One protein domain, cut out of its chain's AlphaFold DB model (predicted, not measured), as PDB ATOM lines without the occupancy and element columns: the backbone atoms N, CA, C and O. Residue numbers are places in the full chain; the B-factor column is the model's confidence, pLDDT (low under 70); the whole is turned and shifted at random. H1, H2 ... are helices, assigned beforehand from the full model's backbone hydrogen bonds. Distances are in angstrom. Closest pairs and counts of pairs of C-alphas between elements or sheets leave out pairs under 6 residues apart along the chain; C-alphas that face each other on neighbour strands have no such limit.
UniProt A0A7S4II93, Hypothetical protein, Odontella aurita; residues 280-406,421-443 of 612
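Overview. This is residues 280 to 406 and 421 to 443 of the 612 residues of the protein "Hypothetical protein" of Odontella aurita (UniProt A0A7S4II93). Helix H3 lies in the middle of a compact helical body, with H1, H4 and H5 packed round it. H2 folds back on H1 and, with residues 312 to 319, crosses H4; H6 lies farthest from the middle and crosses the first part of H5, residues 381 to 388. The 150 printed residues hold six named helices, H1 to H6 in that order along the chain, and no named strand; the class is all helix. The radius of gyration of the C-alphas is 14.6 A, and the spans are 41 by 40 by 30 A.

Arrangement. The longest helix, H4, residues 353 to 372, touches H3, residues 333 to 345, with the C-alphas of Gln 336 and Val 363 closest at 5.7 A. The two form a helical hairpin at a shallow tilt of 34 degrees, only just short of steep. H3 is the hub, touching three helices. It touches H5, residues 381 to 397, at Ala 337 and His 383, whose C-alphas are closest at 5.2 A; the tilt of 37 degrees is only just steep, and they run the same way. H3, H4 and H5 form an up and down bundle, a group in which each helix runs against the one before it. H4 and H5 are near each other, with 10 pairs of C-alphas within 10 A. H3 also touches H1, residues 281 to 293, at a steep tilt of 39 degrees, the same way, with the C-alphas of Ala 292 and Ser 342 closest at 5.0 A. H1 and H2, residues 303 to 321, form a helical hairpin; the closest C-alphas, of Leu 284 and Ala 311, are 6.3 A apart. Residues 312 to 319 of H2 touch residues 355 to 362 of H4 at a steep tilt of 51 degrees, with the C-alphas of Leu 316 and Leu 359 closest at 5.4 A. H6, residues 426 to 440, touches residues 381 to 388 of H5 at a steep tilt of 66 degrees, with the C-alphas of Trp 388 and Leu 432 closest at 5.6 A. H6 is apart from H1, H2 and H3. Every O i to N i+4 pair is within hydrogen-bond range in H1, H2, H3, H4 and H6, and 12 of 13 in H5.

Along the chain. H4 is 28.5 A from first to last C-alpha, with C-alpha 353 at (103.809, -9.506, 59.400). H2 measures 26.7 A, H5 24.0 A and H6 20.6 A. H1 begins with C-alpha 281 at (106.378, 0.587, 77.153), and H6 ends with C-alpha 440 at (107.561, 20.519, 52.647).

Size, cuts and confidence. The two C-alphas farthest apart, of Asp 321 and Arg 443, are 45.7 A apart. Residues 407 to 420 are not printed, and C-alphas 406 and 421 are 7.5 A apart across this cut. The link from H2 to H3 is long. The mean pLDDT of the printed part is 93.6; residues 372 to 377 and residue 406 are under 70.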
ATOM      1  N   ARG A 280     109.557  -0.799  80.548       96.69
ATOM      2  CA  ARG A 280     108.363   0.033  80.365       96.69
ATOM      3  C   ARG A 280     108.072   0.190  78.875       96.69
ATOM      4  O   ARG A 280     108.935  -0.024  78.030       96.69
ATOM      5  N   THR A 281     106.835   0.536  78.547       97.25
ATOM      6  CA  THR A 281     106.378   0.587  77.153       97.25
ATOM      7  C   THR A 281     107.140   1.651  76.351       97.25
ATOM      8  O   THR A 281     107.606   1.381  75.245       97.25
ATOM      9  N   TRP A 282     107.385   2.819  76.956       97.44
ATOM     10  CA  TRP A 282     108.186   3.886  76.349       97.44
ATOM     11  C   TRP A 282     109.655   3.493  76.127       97.44
ATOM     12  O   TRP A 282     110.263   3.922  75.155       97.44
ATOM     13  N   GLU A 283     110.226   2.628  76.969       98.12
ATOM     14  CA  GLU A 283     111.620   2.183  76.822       98.12
ATOM     15  C   GLU A 283     111.811   1.309  75.584       98.12
ATOM     16  O   GLU A 283     112.780   1.487  74.847       98.12
ATOM     17  N   LEU A 284     110.860   0.410  75.313       98.44
ATOM     18  CA  LEU A 284     110.861  -0.394  74.087       98.44
ATOM     19  C   LEU A 284     110.644   0.469  72.849       98.44
ATOM     20  O   LEU A 284     111.330   0.276  71.849       98.44
ATOM     21  N   SER A 285     109.740   1.448  72.932       98.56
ATOM     22  CA  SER A 285     109.541   2.421  71.855       98.56
ATOM     23  C   SER A 285     110.837   3.180  71.532       98.56
ATOM     24  O   SER A 285     111.204   3.302  70.363       98.56
ATOM     25  N   ILE A 286     111.590   3.617  72.550       98.50
ATOM     26  CA  ILE A 286     112.876   4.299  72.351       98.50
ATOM     27  C   ILE A 286     113.942   3.359  71.789       98.50
ATOM     28  O   ILE A 286     114.662   3.758  70.877       98.50
ATOM     29  N   LEU A 287     114.065   2.124  72.282       98.69
ATOM     30  CA  LEU A 287     115.054   1.178  71.750       98.69
ATOM     31  C   LEU A 287     114.770   0.806  70.289       98.69
ATOM     32  O   LEU A 287     115.714   0.727  69.500       98.69
ATOM     33  N   LEU A 288     113.500   0.648  69.904       98.69
ATOM     34  CA  LEU A 288     113.100   0.497  68.501       98.69
ATOM     35  C   LEU A 288     113.476   1.738  67.684       98.69
ATOM     36  O   LEU A 288     114.065   1.612  66.608       98.69
ATOM     37  N   TRP A 289     113.217   2.935  68.217       98.62
ATOM     38  CA  TRP A 289     113.589   4.190  67.565       98.62
ATOM     39  C   TRP A 289     115.095   4.344  67.383       98.62
ATOM     40  O   TRP A 289     115.539   4.729  66.302       98.62
ATOM     41  N   VAL A 290     115.903   4.002  68.388       98.44
ATOM     42  CA  VAL A 290     117.366   4.002  68.274       98.44
ATOM     43  C   VAL A 290     117.814   3.019  67.196       98.44
ATOM     44  O   VAL A 290     118.624   3.386  66.340       98.44
ATOM     45  N   GLN A 291     117.256   1.805  67.194       98.56
ATOM     46  CA  GLN A 291     117.602   0.766  66.229       98.56
ATOM     47  C   GLN A 291     117.316   1.234  64.803       98.56
ATOM     48  O   GLN A 291     118.175   1.140  63.925       98.56
ATOM     49  N   ALA A 292     116.123   1.791  64.592       98.56
ATOM     50  CA  ALA A 292     115.695   2.353  63.325       98.56
ATOM     51  C   ALA A 292     116.569   3.541  62.922       98.56
ATOM     52  O   ALA A 292     117.077   3.578  61.804       98.56
ATOM     53  N   ARG A 293     116.830   4.484  63.833       97.81
ATOM     54  CA  ARG A 293     117.648   5.677  63.576       97.81
ATOM     55  C   ARG A 293     119.072   5.330  63.164       97.81
ATOM     56  O   ARG A 293     119.556   5.897  62.186       97.81
ATOM     57  N   LEU A 294     119.716   4.390  63.849       97.44
ATOM     58  CA  LEU A 294     121.035   3.872  63.481       97.44
ATOM     59  C   LEU A 294     120.976   2.831  62.351       97.44
ATOM     60  O   LEU A 294     122.022   2.360  61.911       97.44
ATOM     61  N   TYR A 295     119.783   2.495  61.855       97.75
ATOM     62  CA  TYR A 295     119.517   1.512  60.804       97.75
ATOM     63  C   TYR A 295     120.214   0.164  61.053       97.75
ATOM     64  O   TYR A 295     120.964  -0.343  60.214       97.75
ATOM     65  N   LEU A 296     120.016  -0.382  62.256       97.44
ATOM     66  CA  LEU A 296     120.578  -1.662  62.684       97.44
ATOM     67  C   LEU A 296     119.643  -2.795  62.244       97.44
ATOM     68  O   LEU A 296     118.614  -3.065  62.864       97.44
ATOM     69  N   THR A 297     120.000  -3.422  61.128       96.25
ATOM     70  CA  THR A 297     119.247  -4.515  60.498       96.25
ATOM     71  C   THR A 297     119.988  -5.844  60.646       96.25
ATOM     72  O   THR A 297     121.072  -5.898  61.228       96.25
ATOM     73  N   GLU A 298     119.454  -6.920  60.066       95.88
ATOM     74  CA  GLU A 298     120.094  -8.243  60.036       95.88
ATOM     75  C   GLU A 298     121.552  -8.205  59.537       95.88
ATOM     76  O   GLU A 298     122.416  -8.917  60.050       95.88
ATOM     77  N   LYS A 299     121.873  -7.289  58.609       94.12
ATOM     78  CA  LYS A 299     123.244  -7.078  58.101       94.12
ATOM     79  C   LYS A 299     124.247  -6.688  59.193       94.12
ATOM     80  O   LYS A 299     125.451  -6.763  58.959       94.12
ATOM     81  N   ARG A 300     123.765  -6.226  60.349       93.25
ATOM     82  CA  ARG A 300     124.559  -5.842  61.523       93.25
ATOM     83  C   ARG A 300     124.524  -6.879  62.636       93.25
ATOM     84  O   ARG A 300     125.170  -6.677  63.650       93.25
ATOM     85  N   GLY A 301     123.828  -7.994  62.445       95.19
ATOM     86  CA  GLY A 301     123.748  -9.083  63.409       95.19
ATOM     87  C   GLY A 301     122.311  -9.523  63.650       95.19
ATOM     88  O   GLY A 301     121.396  -8.705  63.704       95.19
ATOM     89  N   GLN A 302     122.137 -10.827  63.859       96.88
ATOM     90  CA  GLN A 302     120.832 -11.470  64.072       96.88
ATOM     91  C   GLN A 302     120.110 -10.995  65.343       96.88
ATOM     92  O   GLN A 302     118.894 -11.110  65.448       96.88
ATOM     93  N   VAL A 303     120.842 -10.398  66.289       97.56
ATOM     94  CA  VAL A 303     120.262  -9.832  67.515       97.56
ATOM     95  C   VAL A 303     119.273  -8.699  67.230       97.56
ATOM     96  O   VAL A 303     118.294  -8.550  67.949       97.56
ATOM     97  N   HIS A 304     119.493  -7.917  66.171       97.94
ATOM     98  CA  HIS A 304     118.650  -6.769  65.847       97.94
ATOM     99  C   HIS A 304     117.249  -7.169  65.354       97.94
ATOM    100  O   HIS A 304     116.279  -6.696  65.946       97.94
ATOM    101  N   PRO A 305     117.082  -8.038  64.334       97.94
ATOM    102  CA  PRO A 305     115.749  -8.513  63.958       97.94
ATOM    103  C   PRO A 305     115.085  -9.336  65.074       97.94
ATOM    104  O   PRO A 305     113.880  -9.196  65.279       97.94
ATOM    105  N   ALA A 306     115.850 -10.122  65.843       97.94
ATOM    106  CA  ALA A 306     115.315 -10.856  66.993       97.94
ATOM    107  C   ALA A 306     114.745  -9.910  68.067       97.94
ATOM    108  O   ALA A 306     113.620 -10.104  68.530       97.94
ATOM    109  N   PHE A 307     115.474  -8.838  68.403       98.31
ATOM    110  CA  PHE A 307     114.985  -7.793  69.298       98.31
ATOM    111  C   PHE A 307     113.737  -7.101  68.746       98.31
ATOM    112  O   PHE A 307     112.768  -6.964  69.489       98.31
ATOM    113  N   THR A 308     113.717  -6.710  67.464       98.44
ATOM    114  CA  THR A 308     112.529  -6.098  66.844       98.44
ATOM    115  C   THR A 308     111.301  -6.988  67.021       98.44
ATOM    116  O   THR A 308     110.276  -6.518  67.507       98.44
ATOM    117  N   ALA A 309     111.412  -8.280  66.700       97.88
ATOM    118  CA  ALA A 309     110.310  -9.229  66.833       97.88
ATOM    119  C   ALA A 309     109.843  -9.382  68.294       97.88
ATOM    120  O   ALA A 309     108.644  -9.335  68.575       97.88
ATOM    121  N   ALA A 310     110.774  -9.525  69.246       97.75
ATOM    122  CA  ALA A 310     110.451  -9.645  70.669       97.75
ATOM    123  C   ALA A 310     109.802  -8.368  71.239       97.75
ATOM    124  O   ALA A 310     108.819  -8.439  71.984       97.75
ATOM    125  N   ALA A 311     110.313  -7.192  70.860       98.25
ATOM    126  CA  ALA A 311     109.766  -5.902  71.263       98.25
ATOM    127  C   ALA A 311     108.359  -5.687  70.686       98.25
ATOM    128  O   ALA A 311     107.460  -5.306  71.435       98.25
ATOM    129  N   THR A 312     108.138  -5.999  69.402       98.56
ATOM    130  CA  THR A 312     106.817  -5.934  68.753       98.56
ATOM    131  C   THR A 312     105.808  -6.836  69.456       98.56
ATOM    132  O   THR A 312     104.752  -6.350  69.856       98.56
ATOM    133  N   ARG A 313     106.140  -8.114  69.700       97.88
ATOM    134  CA  ARG A 313     105.265  -9.044  70.440       97.88
ATOM    135  C   ARG A 313     104.934  -8.530  71.840       97.88
ATOM    136  O   ARG A 313     103.776  -8.546  72.250       97.88
ATOM    137  N   THR A 314     105.936  -8.021  72.557       97.56
ATOM    138  CA  THR A 314     105.760  -7.487  73.917       97.56
ATOM    139  C   THR A 314     104.864  -6.247  73.938       97.56
ATOM    140  O   THR A 314     104.017  -6.113  74.822       97.56
ATOM    141  N   LEU A 315     105.049  -5.328  72.988       98.38
ATOM    142  CA  LEU A 315     104.232  -4.123  72.854       98.38
ATOM    143  C   LEU A 315     102.799  -4.474  72.454       98.38
ATOM    144  O   LEU A 315     101.865  -3.990  73.088       98.38
ATOM    145  N   LEU A 316     102.625  -5.360  71.471       98.44
ATOM    146  CA  LEU A 316     101.314  -5.833  71.045       98.44
ATOM    147  C   LEU A 316     100.564  -6.529  72.181       98.44
ATOM    148  O   LEU A 316      99.393  -6.238  72.390       98.44
ATOM    149  N   GLY A 317     101.233  -7.384  72.960       98.06
ATOM    150  CA  GLY A 317     100.638  -8.014  74.141       98.06
ATOM    151  C   GLY A 317     100.054  -6.984  75.113       98.06
ATOM    152  O   GLY A 317      98.898  -7.094  75.500       98.06
ATOM    153  N   ARG A 318     100.797  -5.909  75.413       97.81
ATOM    154  CA  ARG A 318     100.310  -4.822  76.287       97.81
ATOM    155  C   ARG A 318      99.142  -4.052  75.684       97.81
ATOM    156  O   ARG A 318      98.247  -3.640  76.412       97.81
ATOM    157  N   VAL A 319      99.164  -3.833  74.372       98.25
ATOM    158  CA  VAL A 319      98.071  -3.171  73.652       98.25
ATOM    159  C   VAL A 319      96.812  -4.042  73.659       98.25
ATOM    160  O   VAL A 319      95.731  -3.532  73.935       98.25
ATOM    161  N   ARG A 320      96.942  -5.358  73.459       98.00
ATOM    162  CA  ARG A 320      95.841  -6.327  73.586       98.00
ATOM    163  C   ARG A 320      95.269  -6.350  75.003       98.00
ATOM    164  O   ARG A 320      94.056  -6.237  75.157       98.00
ATOM    165  N   ASP A 321      96.127  -6.402  76.022       97.50
ATOM    166  CA  ASP A 321      95.722  -6.347  77.437       97.50
ATOM    167  C   ASP A 321      94.984  -5.038  77.775       97.50
ATOM    168  O   ASP A 321      94.104  -5.008  78.633       97.50
ATOM    169  N   ALA A 322      95.304  -3.957  77.061       97.38
ATOM    170  CA  ALA A 322      94.649  -2.658  77.163       97.38
ATOM    171  C   ALA A 322      93.394  -2.515  76.272       97.38
ATOM    172  O   ALA A 322      92.858  -1.412  76.135       97.38
ATOM    173  N   GLY A 323      92.908  -3.606  75.667       96.75
ATOM    174  CA  GLY A 323      91.727  -3.605  74.803       96.75
ATOM    175  C   GLY A 323      91.962  -2.935  73.449       96.75
ATOM    176  O   GLY A 323      91.079  -2.236  72.963       96.75
ATOM    177  N   TYR A 324      93.149  -3.129  72.869       95.88
ATOM    178  CA  TYR A 324      93.610  -2.523  71.611       95.88
ATOM    179  C   TYR A 324      93.788  -0.997  71.639       95.88
ATOM    180  O   TYR A 324      94.000  -0.370  70.605       95.88
ATOM    181  N   ASP A 325      93.783  -0.393  72.825       95.19
ATOM    182  CA  ASP A 325      94.014   1.038  73.015       95.19
ATOM    183  C   ASP A 325      95.477   1.293  73.410       95.19
ATOM    184  O   ASP A 325      95.914   1.017  74.534       95.19
ATOM    185  N   ALA A 326      96.254   1.839  72.472       95.50
ATOM    186  CA  ALA A 326      97.669   2.127  72.672       95.50
ATOM    187  C   ALA A 326      97.894   3.152  73.797       95.50
ATOM    188  O   ALA A 326      98.859   3.024  74.555       95.50
ATOM    189  N   ASN A 327      96.989   4.122  73.971       93.88
ATOM    190  CA  ASN A 327      97.106   5.110  75.044       93.88
ATOM    191  C   ASN A 327      96.971   4.433  76.414       93.88
ATOM    192  O   ASN A 327      97.783   4.679  77.308       93.88
ATOM    193  N   LYS A 328      95.998   3.523  76.566       95.75
ATOM    194  CA  LYS A 328      95.823   2.732  77.799       95.75
ATOM    195  C   LYS A 328      96.993   1.780  78.066       95.75
ATOM    196  O   LYS A 328      97.291   1.504  79.224       95.75
ATOM    197  N   ALA A 329      97.709   1.346  77.028       96.56
ATOM    198  CA  ALA A 329      98.954   0.579  77.156       96.56
ATOM    199  C   ALA A 329     100.181   1.428  77.568       96.56
ATOM    200  O   ALA A 329     101.303   0.910  77.680       96.56
ATOM    201  N   GLY A 330      99.992   2.735  77.791       95.19
ATOM    202  CA  GLY A 330     101.049   3.677  78.154       95.19
ATOM    203  C   GLY A 330     101.891   4.149  76.968       95.19
ATOM    204  O   GLY A 330     103.040   4.544  77.170       95.19
ATOM    205  N   LEU A 331     101.363   4.078  75.739       96.25
ATOM    206  CA  LEU A 331     101.975   4.672  74.551       96.25
ATOM    207  C   LEU A 331     101.389   6.065  74.327       96.25
ATOM    208  O   LEU A 331     100.283   6.195  73.809       96.25
ATOM    209  N   GLY A 332     102.133   7.110  74.681       94.31
ATOM    210  CA  GLY A 332     101.774   8.473  74.309       94.31
ATOM    211  C   GLY A 332     101.957   8.723  72.809       94.31
ATOM    212  O   GLY A 332     102.435   7.870  72.057       94.31
ATOM    213  N   SER A 333     101.597   9.928  72.358       94.44
ATOM    214  CA  SER A 333     101.727  10.310  70.941       94.44
ATOM    215  C   SER A 333     103.160  10.179  70.408       94.44
ATOM    216  O   SER A 333     103.347   9.808  69.250       94.44
ATOM    217  N   GLN A 334     104.166  10.435  71.252       95.50
ATOM    218  CA  GLN A 334     105.572  10.265  70.893       95.50
ATOM    219  C   GLN A 334     105.920   8.790  70.699       95.50
ATOM    220  O   GLN A 334     106.518   8.423  69.690       95.50
ATOM    221  N   GLU A 335     105.537   7.930  71.643       98.00
ATOM    222  CA  GLU A 335     105.843   6.505  71.570       98.00
ATOM    223  C   GLU A 335     105.142   5.832  70.387       98.00
ATOM    224  O   GLU A 335     105.742   4.983  69.726       98.00
ATOM    225  N   GLN A 336     103.901   6.235  70.101       98.06
ATOM    226  CA  GLN A 336     103.125   5.801  68.939       98.06
ATOM    227  C   GLN A 336     103.831   6.163  67.626       98.06
ATOM    228  O   GLN A 336     104.066   5.291  66.788       98.06
ATOM    229  N   ALA A 337     104.237   7.426  67.470       98.19
ATOM    230  CA  ALA A 337     104.959   7.885  66.287       98.19
ATOM    231  C   ALA A 337     106.322   7.190  66.132       98.19
ATOM    232  O   ALA A 337     106.658   6.728  65.039       98.19
ATOM    233  N   ASN A 338     107.059   7.018  67.234       98.44
ATOM    234  CA  ASN A 338     108.315   6.275  67.260       98.44
ATOM    235  C   ASN A 338     108.127   4.824  66.811       98.44
ATOM    236  O   ASN A 338     108.900   4.361  65.978       98.44
ATOM    237  N   ILE A 339     107.118   4.104  67.313       98.75
ATOM    238  CA  ILE A 339     106.857   2.708  66.921       98.75
ATOM    239  C   ILE A 339     106.512   2.627  65.435       98.75
ATOM    240  O   ILE A 339     107.155   1.866  64.708       98.75
ATOM    241  N   ALA A 340     105.558   3.440  64.968       98.62
ATOM    242  CA  ALA A 340     105.132   3.436  63.571       98.62
ATOM    243  C   ALA A 340     106.300   3.719  62.620       98.62
ATOM    244  O   ALA A 340     106.533   2.988  61.653       98.62
ATOM    245  N   TRP A 341     107.085   4.748  62.936       98.69
ATOM    246  CA  TRP A 341     108.263   5.113  62.167       98.69
ATOM    247  C   TRP A 341     109.332   4.019  62.197       98.69
ATOM    248  O   TRP A 341     109.861   3.648  61.152       98.69
ATOM    249  N   SER A 342     109.621   3.455  63.371       98.75
ATOM    250  CA  SER A 342     110.692   2.467  63.538       98.75
ATOM    251  C   SER A 342     110.405   1.169  62.805       98.75
ATOM    252  O   SER A 342     111.270   0.680  62.082       98.75
ATOM    253  N   LEU A 343     109.190   0.635  62.941       98.69
ATOM    254  CA  LEU A 343     108.787  -0.595  62.261       98.69
ATOM    255  C   LEU A 343     108.689  -0.394  60.746       98.69
ATOM    256  O   LEU A 343     108.984  -1.318  59.995       98.69
ATOM    257  N   THR A 344     108.375   0.821  60.284       98.56
ATOM    258  CA  THR A 344     108.445   1.148  58.854       98.56
ATOM    259  C   THR A 344     109.892   1.183  58.363       98.56
ATOM    260  O   THR A 344     110.208   0.555  57.356       98.56
ATOM    261  N   VAL A 345     110.793   1.882  59.066       98.50
ATOM    262  CA  VAL A 345     112.220   2.003  58.704       98.50
ATOM    263  C   VAL A 345     112.921   0.649  58.690       98.50
ATOM    264  O   VAL A 345     113.698   0.381  57.775       98.50
ATOM    265  N   LEU A 346     112.668  -0.171  59.709       98.12
ATOM    266  CA  LEU A 346     113.268  -1.494  59.876       98.12
ATOM    267  C   LEU A 346     112.574  -2.574  59.045       98.12
ATOM    268  O   LEU A 346     113.063  -3.698  59.033       98.12
ATOM    269  N   GLU A 347     111.466  -2.237  58.377       97.69
ATOM    270  CA  GLU A 347     110.665  -3.184  57.593       97.69
ATOM    271  C   GLU A 347     110.203  -4.360  58.472       97.69
ATOM    272  O   GLU A 347     110.215  -5.514  58.062       97.69
ATOM    273  N   GLY A 348     109.784  -4.047  59.709       95.38
ATOM    274  CA  GLY A 348     109.396  -5.010  60.753       95.38
ATOM    275  C   GLY A 348     108.304  -5.994  60.319       95.38
ATOM    276  O   GLY A 348     108.237  -7.135  60.779       95.38
ATOM    277  N   TYR A 349     107.461  -5.552  59.386       95.56
ATOM    278  CA  TYR A 349     106.394  -6.343  58.781       95.56
ATOM    279  C   TYR A 349     106.910  -7.458  57.859       95.56
ATOM    280  O   TYR A 349     106.134  -8.330  57.494       95.56
ATOM    281  N   GLU A 350     108.192  -7.476  57.487       94.25
ATOM    282  CA  GLU A 350     108.777  -8.608  56.761       94.25
ATOM    283  C   GLU A 350     109.100  -9.785  57.693       94.25
ATOM    284  O   GLU A 350     109.089 -10.931  57.250       94.25
ATOM    285  N   GLN A 351     109.386  -9.527  58.979       92.00
ATOM    286  CA  GLN A 351     109.774 -10.578  59.929       92.00
ATOM    287  C   GLN A 351     108.583 -11.138  60.712       92.00
ATOM    288  O   GLN A 351     108.473 -12.350  60.874       92.00
ATOM    289  N   THR A 352     107.700 -10.265  61.198       94.94
ATOM    290  CA  THR A 352     106.484 -10.643  61.938       94.94
ATOM    291  C   THR A 352     105.296  -9.880  61.348       94.94
ATOM    292  O   THR A 352     104.905  -8.853  61.913       94.94
ATOM    293  N   PRO A 353     104.794 -10.279  60.159       94.44
ATOM    294  CA  PRO A 353     103.809  -9.506  59.400       94.44
ATOM    295  C   PRO A 353     102.521  -9.273  60.183       94.44
ATOM    296  O   PRO A 353     102.068  -8.132  60.264       94.44
ATOM    297  N   ASP A 354     101.980 -10.318  60.810       95.94
ATOM    298  CA  ASP A 354     100.693 -10.250  61.501       95.94
ATOM    299  C   ASP A 354     100.792  -9.394  62.768       95.94
ATOM    300  O   ASP A 354     100.034  -8.436  62.933       95.94
ATOM    301  N   GLU A 355     101.783  -9.654  63.629       97.69
ATOM    302  CA  GLU A 355     101.959  -8.886  64.864       97.69
ATOM    303  C   GLU A 355     102.337  -7.427  64.591       97.69
ATOM    304  O   GLU A 355     101.867  -6.520  65.281       97.69
ATOM    305  N   THR A 356     103.172  -7.180  63.578       98.00
ATOM    306  CA  THR A 356     103.545  -5.815  63.196       98.00
ATOM    307  C   THR A 356     102.344  -5.064  62.635       98.00
ATOM    308  O   THR A 356     102.098  -3.934  63.055       98.00
ATOM    309  N   ALA A 357     101.580  -5.673  61.723       97.56
ATOM    310  CA  ALA A 357     100.398  -5.046  61.142       97.56
ATOM    311  C   ALA A 357      99.348  -4.725  62.210       97.56
ATOM    312  O   ALA A 357      98.793  -3.628  62.224       97.56
ATOM    313  N   GLU A 358      99.114  -5.647  63.143       97.50
ATOM    314  CA  GLU A 358      98.157  -5.463  64.231       97.50
ATOM    315  C   GLU A 358      98.582  -4.360  65.210       97.50
ATOM    316  O   GLU A 358      97.767  -3.505  65.565       97.50
ATOM    317  N   LEU A 359      99.864  -4.314  65.595       98.50
ATOM    318  CA  LEU A 359     100.390  -3.247  66.449       98.50
ATOM    319  C   LEU A 359     100.300  -1.877  65.759       98.50
ATOM    320  O   LEU A 359      99.879  -0.901  66.379       98.50
ATOM    321  N   LEU A 360     100.674  -1.799  64.477       98.31
ATOM    322  CA  LEU A 360     100.592  -0.566  63.689       98.31
ATOM    323  C   LEU A 360      99.147  -0.083  63.540       98.31
ATOM    324  O   LEU A 360      98.891   1.114  63.687       98.31
ATOM    325  N   ARG A 361      98.200  -1.001  63.320       97.31
ATOM    326  CA  ARG A 361      96.769  -0.688  63.262       97.31
ATOM    327  C   ARG A 361      96.293  -0.046  64.563       97.31
ATOM    328  O   ARG A 361      95.747   1.055  64.526       97.31
ATOM    329  N   ALA A 362      96.591  -0.665  65.707       97.38
ATOM    330  CA  ALA A 362      96.217  -0.131  67.017       97.38
ATOM    331  C   ALA A 362      96.850   1.247  67.299       97.38
ATOM    332  O   ALA A 362      96.212   2.127  67.884       97.38
ATOM    333  N   VAL A 363      98.090   1.468  66.842       97.62
ATOM    334  CA  VAL A 363      98.760   2.776  66.905       97.62
ATOM    335  C   VAL A 363      98.000   3.830  66.092       97.62
ATOM    336  O   VAL A 363      97.699   4.899  66.623       97.62
ATOM    337  N   PHE A 364      97.643   3.553  64.834       97.31
ATOM    338  CA  PHE A 364      96.911   4.516  64.005       97.31
ATOM    339  C   PHE A 364      95.481   4.774  64.505       97.31
ATOM    340  O   PHE A 364      95.025   5.923  64.494       97.31
ATOM    341  N   GLU A 365      94.782   3.748  64.987       95.06
ATOM    342  CA  GLU A 365      93.450   3.878  65.593       95.06
ATOM    343  C   GLU A 365      93.493   4.755  66.853       95.06
ATOM    344  O   GLU A 365      92.713   5.703  66.985       95.06
ATOM    345  N   SER A 366      94.467   4.528  67.737       94.69
ATOM    346  CA  SER A 366      94.637   5.314  68.968       94.69
ATOM    347  C   SER A 366      95.055   6.761  68.680       94.69
ATOM    348  O   SER A 366      94.499   7.706  69.254       94.69
ATOM    349  N   SER A 367      95.987   6.961  67.742       94.38
ATOM    350  CA  SER A 367      96.428   8.289  67.297       94.38
ATOM    351  C   SER A 367      95.280   9.093  66.679       94.38
ATOM    352  O   SER A 367      95.095  10.268  67.004       94.38
ATOM    353  N   SER A 368      94.472   8.463  65.821       93.38
ATOM    354  CA  SER A 368      93.341   9.128  65.165       93.38
ATOM    355  C   SER A 368      92.197   9.448  66.132       93.38
ATOM    356  O   SER A 368      91.625  10.538  66.057       93.38
ATOM    357  N   SER A 369      91.920   8.559  67.090       89.25
ATOM    358  CA  SER A 369      90.906   8.771  68.132       89.25
ATOM    359  C   SER A 369      91.252   9.957  69.035       89.25
ATOM    360  O   SER A 369      90.390  10.778  69.343       89.25
ATOM    361  N   THR A 370      92.532  10.104  69.390       83.56
ATOM    362  CA  THR A 370      93.028  11.219  70.218       83.56
ATOM    363  C   THR A 370      92.881  12.573  69.513       83.56
ATOM    364  O   THR A 370      92.625  13.586  70.156       83.56
ATOM    365  N   HIS A 371      93.003  12.608  68.183       79.50
ATOM    366  CA  HIS A 371      92.794  13.825  67.396       79.50
ATOM    367  C   HIS A 371      91.310  14.230  67.308       79.50
ATOM    368  O   HIS A 371      91.000  15.418  67.240       79.50
ATOM    369  N   GLY A 372      90.390  13.260  67.305       69.94
ATOM    370  CA  GLY A 372      88.955  13.506  67.136       69.94
ATOM    371  C   GLY A 372      88.205  13.949  68.398       69.94
ATOM    372  O   GLY A 372      87.119  14.507  68.279       69.94
ATOM    373  N   SER A 373      88.757  13.718  69.593       66.12
ATOM    374  CA  SER A 373      88.040  13.862  70.871       66.12
ATOM    375  C   SER A 373      88.054  15.269  71.487       66.12
ATOM    376  O   SER A 373      87.658  15.428  72.638       66.12
ATOM    377  N   GLY A 374      88.518  16.293  70.762       64.00
ATOM    378  CA  GLY A 374      88.698  17.636  71.334       64.00
ATOM    379  C   GLY A 374      89.808  17.691  72.392       64.00
ATOM    380  O   GLY A 374      89.799  18.572  73.248       64.00
ATOM    381  N   ALA A 375      90.749  16.739  72.356       64.94
ATOM    382  CA  ALA A 375      91.845  16.660  73.310       64.94
ATOM    383  C   ALA A 375      92.639  17.984  73.362       64.94
ATOM    384  O   ALA A 375      92.953  18.560  72.316       64.94
ATOM    385  N   PRO A 376      93.036  18.443  74.564       55.81
ATOM    386  CA  PRO A 376      93.585  19.783  74.782       55.81
ATOM    387  C   PRO A 376      94.963  20.020  74.147       55.81
ATOM    388  O   PRO A 376      95.478  21.136  74.204       55.81
ATOM    389  N   ARG A 377      95.600  18.997  73.557       68.56
ATOM    390  CA  ARG A 377      96.890  19.146  72.875       68.56
ATOM    391  C   ARG A 377      96.907  18.393  71.544       68.56
ATOM    392  O   ARG A 377      96.806  17.165  71.553       68.56
ATOM    393  N   PRO A 378      97.081  19.092  70.408       80.31
ATOM    394  CA  PRO A 378      97.257  18.438  69.122       80.31
ATOM    395  C   PRO A 378      98.540  17.596  69.113       80.31
ATOM    396  O   PRO A 378      99.503  17.883  69.832       80.31
ATOM    397  N   ILE A 379      98.559  16.555  68.274       89.44
ATOM    398  CA  ILE A 379      99.778  15.793  67.979       89.44
ATOM    399  C   ILE A 379     100.839  16.782  67.496       89.44
ATOM    400  O   ILE A 379     100.580  17.560  66.575       89.44
ATOM    401  N   ARG A 380     102.022  16.744  68.118       91.75
ATOM    402  CA  ARG A 380     103.146  17.605  67.741       91.75
ATOM    403  C   ARG A 380     103.559  17.377  66.291       91.75
ATOM    404  O   ARG A 380     103.380  16.281  65.754       91.75
ATOM    405  N   LEU A 381     104.129  18.407  65.673       92.19
ATOM    406  CA  LEU A 381     104.468  18.399  64.252       92.19
ATOM    407  C   LEU A 381     105.409  17.236  63.908       92.19
ATOM    408  O   LEU A 381     105.170  16.509  62.947       92.19
ATOM    409  N   GLU A 382     106.420  17.009  64.747       91.81
ATOM    410  CA  GLU A 382     107.418  15.948  64.561       91.81
ATOM    411  C   GLU A 382     106.775  14.549  64.548       91.81
ATOM    412  O   GLU A 382     107.059  13.725  63.674       91.81
ATOM    413  N   HIS A 383     105.868  14.294  65.496       95.06
ATOM    414  CA  HIS A 383     105.147  13.024  65.609       95.06
ATOM    415  C   HIS A 383     104.193  12.826  64.424       95.06
ATOM    416  O   HIS A 383     104.098  11.731  63.871       95.06
ATOM    417  N   ALA A 384     103.516  13.894  63.989       95.88
ATOM    418  CA  ALA A 384     102.642  13.857  62.823       95.88
ATOM    419  C   ALA A 384     103.420  13.540  61.536       95.88
ATOM    420  O   ALA A 384     102.951  12.757  60.711       95.88
ATOM    421  N   HIS A 385     104.631  14.084  61.367       95.31
ATOM    422  CA  HIS A 385     105.486  13.755  60.222       95.31
ATOM    423  C   HIS A 385     105.926  12.298  60.233       95.31
ATOM    424  O   HIS A 385     105.837  11.639  59.200       95.31
ATOM    425  N   GLN A 386     106.353  11.776  61.382       96.94
ATOM    426  CA  GLN A 386     106.704  10.361  61.523       96.94
ATOM    427  C   GLN A 386     105.528   9.440  61.169       96.94
ATOM    428  O   GLN A 386     105.694   8.507  60.381       96.94
ATOM    429  N   LEU A 387     104.330   9.740  61.687       97.94
ATOM    430  CA  LEU A 387     103.104   9.000  61.376       97.94
ATOM    431  C   LEU A 387     102.737   9.093  59.893       97.94
ATOM    432  O   LEU A 387     102.357   8.086  59.301       97.94
ATOM    433  N   TRP A 388     102.876  10.268  59.272       97.62
ATOM    434  CA  TRP A 388     102.618  10.438  57.841       97.62
ATOM    435  C   TRP A 388     103.584   9.625  56.975       97.62
ATOM    436  O   TRP A 388     103.151   8.934  56.056       97.62
ATOM    437  N   GLN A 389     104.885   9.683  57.273       97.00
ATOM    438  CA  GLN A 389     105.903   8.912  56.556       97.00
ATOM    439  C   GLN A 389     105.628   7.407  56.640       97.00
ATOM    440  O   GLN A 389     105.734   6.714  55.628       97.00
ATOM    441  N   ALA A 390     105.261   6.924  57.831       98.12
ATOM    442  CA  ALA A 390     104.873   5.537  58.049       98.12
ATOM    443  C   ALA A 390     103.618   5.183  57.237       98.12
ATOM    444  O   ALA A 390     103.666   4.281  56.406       98.12
ATOM    445  N   LEU A 391     102.530   5.942  57.407       97.94
ATOM    446  CA  LEU A 391     101.254   5.724  56.719       97.94
ATOM    447  C   LEU A 391     101.427   5.648  55.197       97.94
ATOM    448  O   LEU A 391     100.969   4.697  54.568       97.94
ATOM    449  N   PHE A 392     102.140   6.612  54.613       97.00
ATOM    450  CA  PHE A 392     102.337   6.703  53.166       97.00
ATOM    451  C   PHE A 392     103.045   5.475  52.569       97.00
ATOM    452  O   PHE A 392     102.729   5.062  51.454       97.00
ATOM    453  N   LEU A 393     104.007   4.887  53.288       97.50
ATOM    454  CA  LEU A 393     104.701   3.674  52.841       97.50
ATOM    455  C   LEU A 393     103.874   2.414  53.122       97.50
ATOM    456  O   LEU A 393     103.730   1.565  52.242       97.50
ATOM    457  N   LEU A 394     103.286   2.315  54.317       97.25
ATOM    458  CA  LEU A 394     102.546   1.135  54.768       97.25
ATOM    459  C   LEU A 394     101.297   0.850  53.930       97.25
ATOM    460  O   LEU A 394     100.967  -0.311  53.735       97.25
ATOM    461  N   GLU A 395     100.666   1.864  53.330       95.50
ATOM    462  CA  GLU A 395      99.579   1.679  52.350       95.50
ATOM    463  C   GLU A 395      99.915   0.732  51.200       95.50
ATOM    464  O   GLU A 395      99.023   0.234  50.520       95.50
ATOM    465  N   THR A 396     101.201   0.511  50.950       94.06
ATOM    466  CA  THR A 396     101.682  -0.382  49.896       94.06
ATOM    467  C   THR A 396     102.496  -1.521  50.461       94.06
ATOM    468  O   THR A 396     102.294  -2.661  50.058       94.06
ATOM    469  N   ASP A 397     103.406  -1.208  51.381       95.12
ATOM    470  CA  ASP A 397     104.376  -2.173  51.882       95.12
ATOM    471  C   ASP A 397     103.730  -3.152  52.883       95.12
ATOM    472  O   ASP A 397     104.131  -4.310  52.953       95.12
ATOM    473  N   CYS A 398     102.703  -2.718  53.625       95.81
ATOM    474  CA  CYS A 398     101.952  -3.550  54.569       95.81
ATOM    475  C   CYS A 398     100.477  -3.092  54.653       95.81
ATOM    476  O   CYS A 398     100.067  -2.487  55.648       95.81
ATOM    477  N   PRO A 399      99.659  -3.345  53.610       94.69
ATOM    478  CA  PRO A 399      98.294  -2.820  53.531       94.69
ATOM    479  C   PRO A 399      97.408  -3.238  54.712       94.69
ATOM    480  O   PRO A 399      96.585  -2.444  55.161       94.69
ATOM    481  N   SER A 400      97.614  -4.435  55.270       93.31
ATOM    482  CA  SER A 400      96.881  -4.920  56.444       93.31
ATOM    483  C   SER A 400      97.061  -4.018  57.674       93.31
ATOM    484  O   SER A 400      96.157  -3.929  58.498       93.31
ATOM    485  N   ALA A 401      98.165  -3.274  57.793       94.81
ATOM    486  CA  ALA A 401      98.370  -2.327  58.892       94.81
ATOM    487  C   ALA A 401      97.444  -1.095  58.828       94.81
ATOM    488  O   ALA A 401      97.253  -0.415  59.836       94.81
ATOM    489  N   VAL A 402      96.895  -0.772  57.649       94.62
ATOM    490  CA  VAL A 402      96.175   0.492  57.390       94.62
ATOM    491  C   VAL A 402      94.801   0.309  56.729       94.62
ATOM    492  O   VAL A 402      94.001   1.251  56.675       94.62
ATOM    493  N   PHE A 403      94.501  -0.897  56.258       92.00
ATOM    494  CA  PHE A 403      93.207  -1.312  55.730       92.00
ATOM    495  C   PHE A 403      92.679  -2.502  56.534       92.00
ATOM    496  O   PHE A 403      93.451  -3.327  57.021       92.00
ATOM    497  N   SER A 404      91.361  -2.570  56.719       85.06
ATOM    498  CA  SER A 404      90.715  -3.719  57.345       85.06
ATOM    499  C   SER A 404      90.379  -4.771  56.292       85.06
ATOM    500  O   SER A 404      89.835  -4.461  55.231       85.06
ATOM    501  N   ASP A 405      90.642  -6.033  56.628       71.12
ATOM    502  CA  ASP A 405      90.310  -7.193  55.792       71.12
ATOM    503  C   ASP A 405      88.810  -7.545  55.835       71.12
ATOM    504  O   ASP A 405      88.396  -8.585  55.337       71.12
ATOM    505  N   LEU A 406      87.958  -6.677  56.399       58.47
ATOM    506  CA  LEU A 406      86.513  -6.894  56.561       58.47
ATOM    507  C   LEU A 406      85.713  -6.832  55.242       58.47
ATOM    508  O   LEU A 406      84.500  -6.611  55.256       58.47
ATOM    509  N   ALA A 421      88.191  -1.106  53.514       83.38
ATOM    510  CA  ALA A 421      88.002   0.121  54.274       83.38
ATOM    511  C   ALA A 421      89.304   0.488  54.999       83.38
ATOM    512  O   ALA A 421      89.934  -0.356  55.632       83.38
ATOM    513  N   SER A 422      89.727   1.752  54.926       87.94
ATOM    514  CA  SER A 422      90.890   2.198  55.697       87.94
ATOM    515  C   SER A 422      90.544   2.273  57.182       87.94
ATOM    516  O   SER A 422      89.538   2.878  57.551       87.94
ATOM    517  N   VAL A 423      91.407   1.704  58.027       88.50
ATOM    518  CA  VAL A 423      91.326   1.855  59.492       88.50
ATOM    519  C   VAL A 423      91.712   3.269  59.931       88.50
ATOM    520  O   VAL A 423      91.385   3.695  61.032       88.50
ATOM    521  N   VAL A 424      92.381   4.025  59.052       93.31
ATOM    522  CA  VAL A 424      92.783   5.410  59.290       93.31
ATOM    523  C   VAL A 424      91.690   6.349  58.768       93.31
ATOM    524  O   VAL A 424      91.490   6.439  57.552       93.31
ATOM    525  N   PRO A 425      90.996   7.108  59.637       93.44
ATOM    526  CA  PRO A 425      89.916   7.986  59.203       93.44
ATOM    527  C   PRO A 425      90.385   9.020  58.160       93.44
ATOM    528  O   PRO A 425      91.434   9.648  58.356       93.44
ATOM    529  N   PRO A 426      89.595   9.312  57.102       93.06
ATOM    530  CA  PRO A 426      89.979  10.271  56.060       93.06
ATOM    531  C   PRO A 426      90.347  11.662  56.590       93.06
ATOM    532  O   PRO A 426      91.246  12.316  56.055       93.06
ATOM    533  N   ARG A 427      89.693  12.110  57.673       93.25
ATOM    534  CA  ARG A 427      90.012  13.378  58.350       93.25
ATOM    535  C   ARG A 427      91.419  13.366  58.946       93.25
ATOM    536  O   ARG A 427      92.174  14.303  58.718       93.25
ATOM    537  N   PHE A 428      91.788  12.294  59.647       94.81
ATOM    538  CA  PHE A 428      93.113  12.163  60.253       94.81
ATOM    539  C   PHE A 428      94.207  12.045  59.189       94.81
ATOM    540  O   PHE A 428      95.224  12.731  59.257       94.81
ATOM    541  N   ARG A 429      93.955  11.267  58.132       95.56
ATOM    542  CA  ARG A 429      94.840  11.191  56.963       95.56
ATOM    543  C   ARG A 429      95.060  12.563  56.317       95.56
ATOM    544  O   ARG A 429      96.193  12.924  56.005       95.56
ATOM    545  N   SER A 430      93.991  13.337  56.141       94.81
ATOM    546  CA  SER A 430      94.061  14.691  55.575       94.81
ATOM    547  C   SER A 430      94.825  15.653  56.485       94.81
ATOM    548  O   SER A 430      95.611  16.458  55.992       94.81
ATOM    549  N   TYR A 431      94.648  15.537  57.805       94.56
ATOM    550  CA  TYR A 431      95.405  16.296  58.801       94.56
ATOM    551  C   TYR A 431      96.912  16.027  58.698       94.56
ATOM    552  O   TYR A 431      97.690  16.965  58.519       94.56
ATOM    553  N   LEU A 432      97.323  14.753  58.721       95.69
ATOM    554  CA  LEU A 432      98.731  14.365  58.594       95.69
ATOM    555  C   LEU A 432      99.338  14.832  57.259       95.69
ATOM    556  O   LEU A 432     100.422  15.415  57.243       95.69
ATOM    557  N   SER A 433      98.608  14.647  56.153       95.12
ATOM    558  CA  SER A 433      99.011  15.108  54.817       95.12
ATOM    559  C   SER A 433      99.197  16.625  54.763       95.12
ATOM    560  O   SER A 433     100.193  17.116  54.236       95.12
ATOM    561  N   SER A 434      98.261  17.381  55.339       93.69
ATOM    562  CA  SER A 434      98.315  18.844  55.383       93.69
ATOM    563  C   SER A 434      99.545  19.341  56.145       93.69
ATOM    564  O   SER A 434     100.289  20.177  55.631       93.69
ATOM    565  N   LEU A 435      99.824  18.774  57.325       92.69
ATOM    566  CA  LEU A 435     101.012  19.121  58.113       92.69
ATOM    567  C   LEU A 435     102.318  18.773  57.397       92.69
ATOM    568  O   LEU A 435     103.278  19.543  57.450       92.69
ATOM    569  N   TRP A 436     102.357  17.629  56.714       93.19
ATOM    570  CA  TRP A 436     103.500  17.251  55.893       93.19
ATOM    571  C   TRP A 436     103.712  18.226  54.733       93.19
ATOM    572  O   TRP A 436     104.816  18.733  54.549       93.19
ATOM    573  N   ASN A 437     102.660  18.535  53.975       90.69
ATOM    574  CA  ASN A 437     102.747  19.433  52.824       90.69
ATOM    575  C   ASN A 437     103.116  20.860  53.241       90.69
ATOM    576  O   ASN A 437     103.920  21.497  52.564       90.69
ATOM    577  N   SER A 438     102.592  21.335  54.375       88.50
ATOM    578  CA  SER A 438     102.964  22.626  54.959       88.50
ATOM    579  C   SER A 438     104.472  22.697  55.214       88.50
ATOM    580  O   SER A 438     105.144  23.579  54.676       88.50
ATOM    581  N   GLU A 439     105.034  21.701  55.908       86.62
ATOM    582  CA  GLU A 439     106.477  21.629  56.163       86.62
ATOM    583  C   GLU A 439     107.286  21.538  54.865       86.62
ATOM    584  O   GLU A 439     108.302  22.211  54.696       86.62
ATOM    585  N   LYS A 440     106.844  20.717  53.911       84.12
ATOM    586  CA  LYS A 440     107.561  20.519  52.647       84.12
ATOM    587  C   LYS A 440     107.557  21.763  51.760       84.12
ATOM    588  O   LYS A 440     108.566  22.022  51.104       84.12
ATOM    589  N   SER A 441     106.492  22.561  51.834       81.38
ATOM    590  CA  SER A 441     106.331  23.828  51.114       81.38
ATOM    591  C   SER A 441     107.120  25.004  51.700       81.38
ATOM    592  O   SER A 441     107.167  26.075  51.086       81.38
ATOM    593  N   ARG A 442     107.754  24.841  52.873       83.06
ATOM    594  CA  ARG A 442     108.538  25.919  53.483       83.06
ATOM    595  C   ARG A 442     109.651  26.378  52.545       83.06
ATOM    596  O   ARG A 442     110.279  25.575  51.852       83.06
ATOM    597  N   ARG A 443     109.948  27.680  52.564       81.50
ATOM    598  CA  ARG A 443     111.099  28.217  51.828       81.50
ATOM    599  C   ARG A 443     112.379  27.627  52.405       81.50
ATOM    600  O   ARG A 443     112.643  27.755  53.600       81.50
TER     601      ARG A 443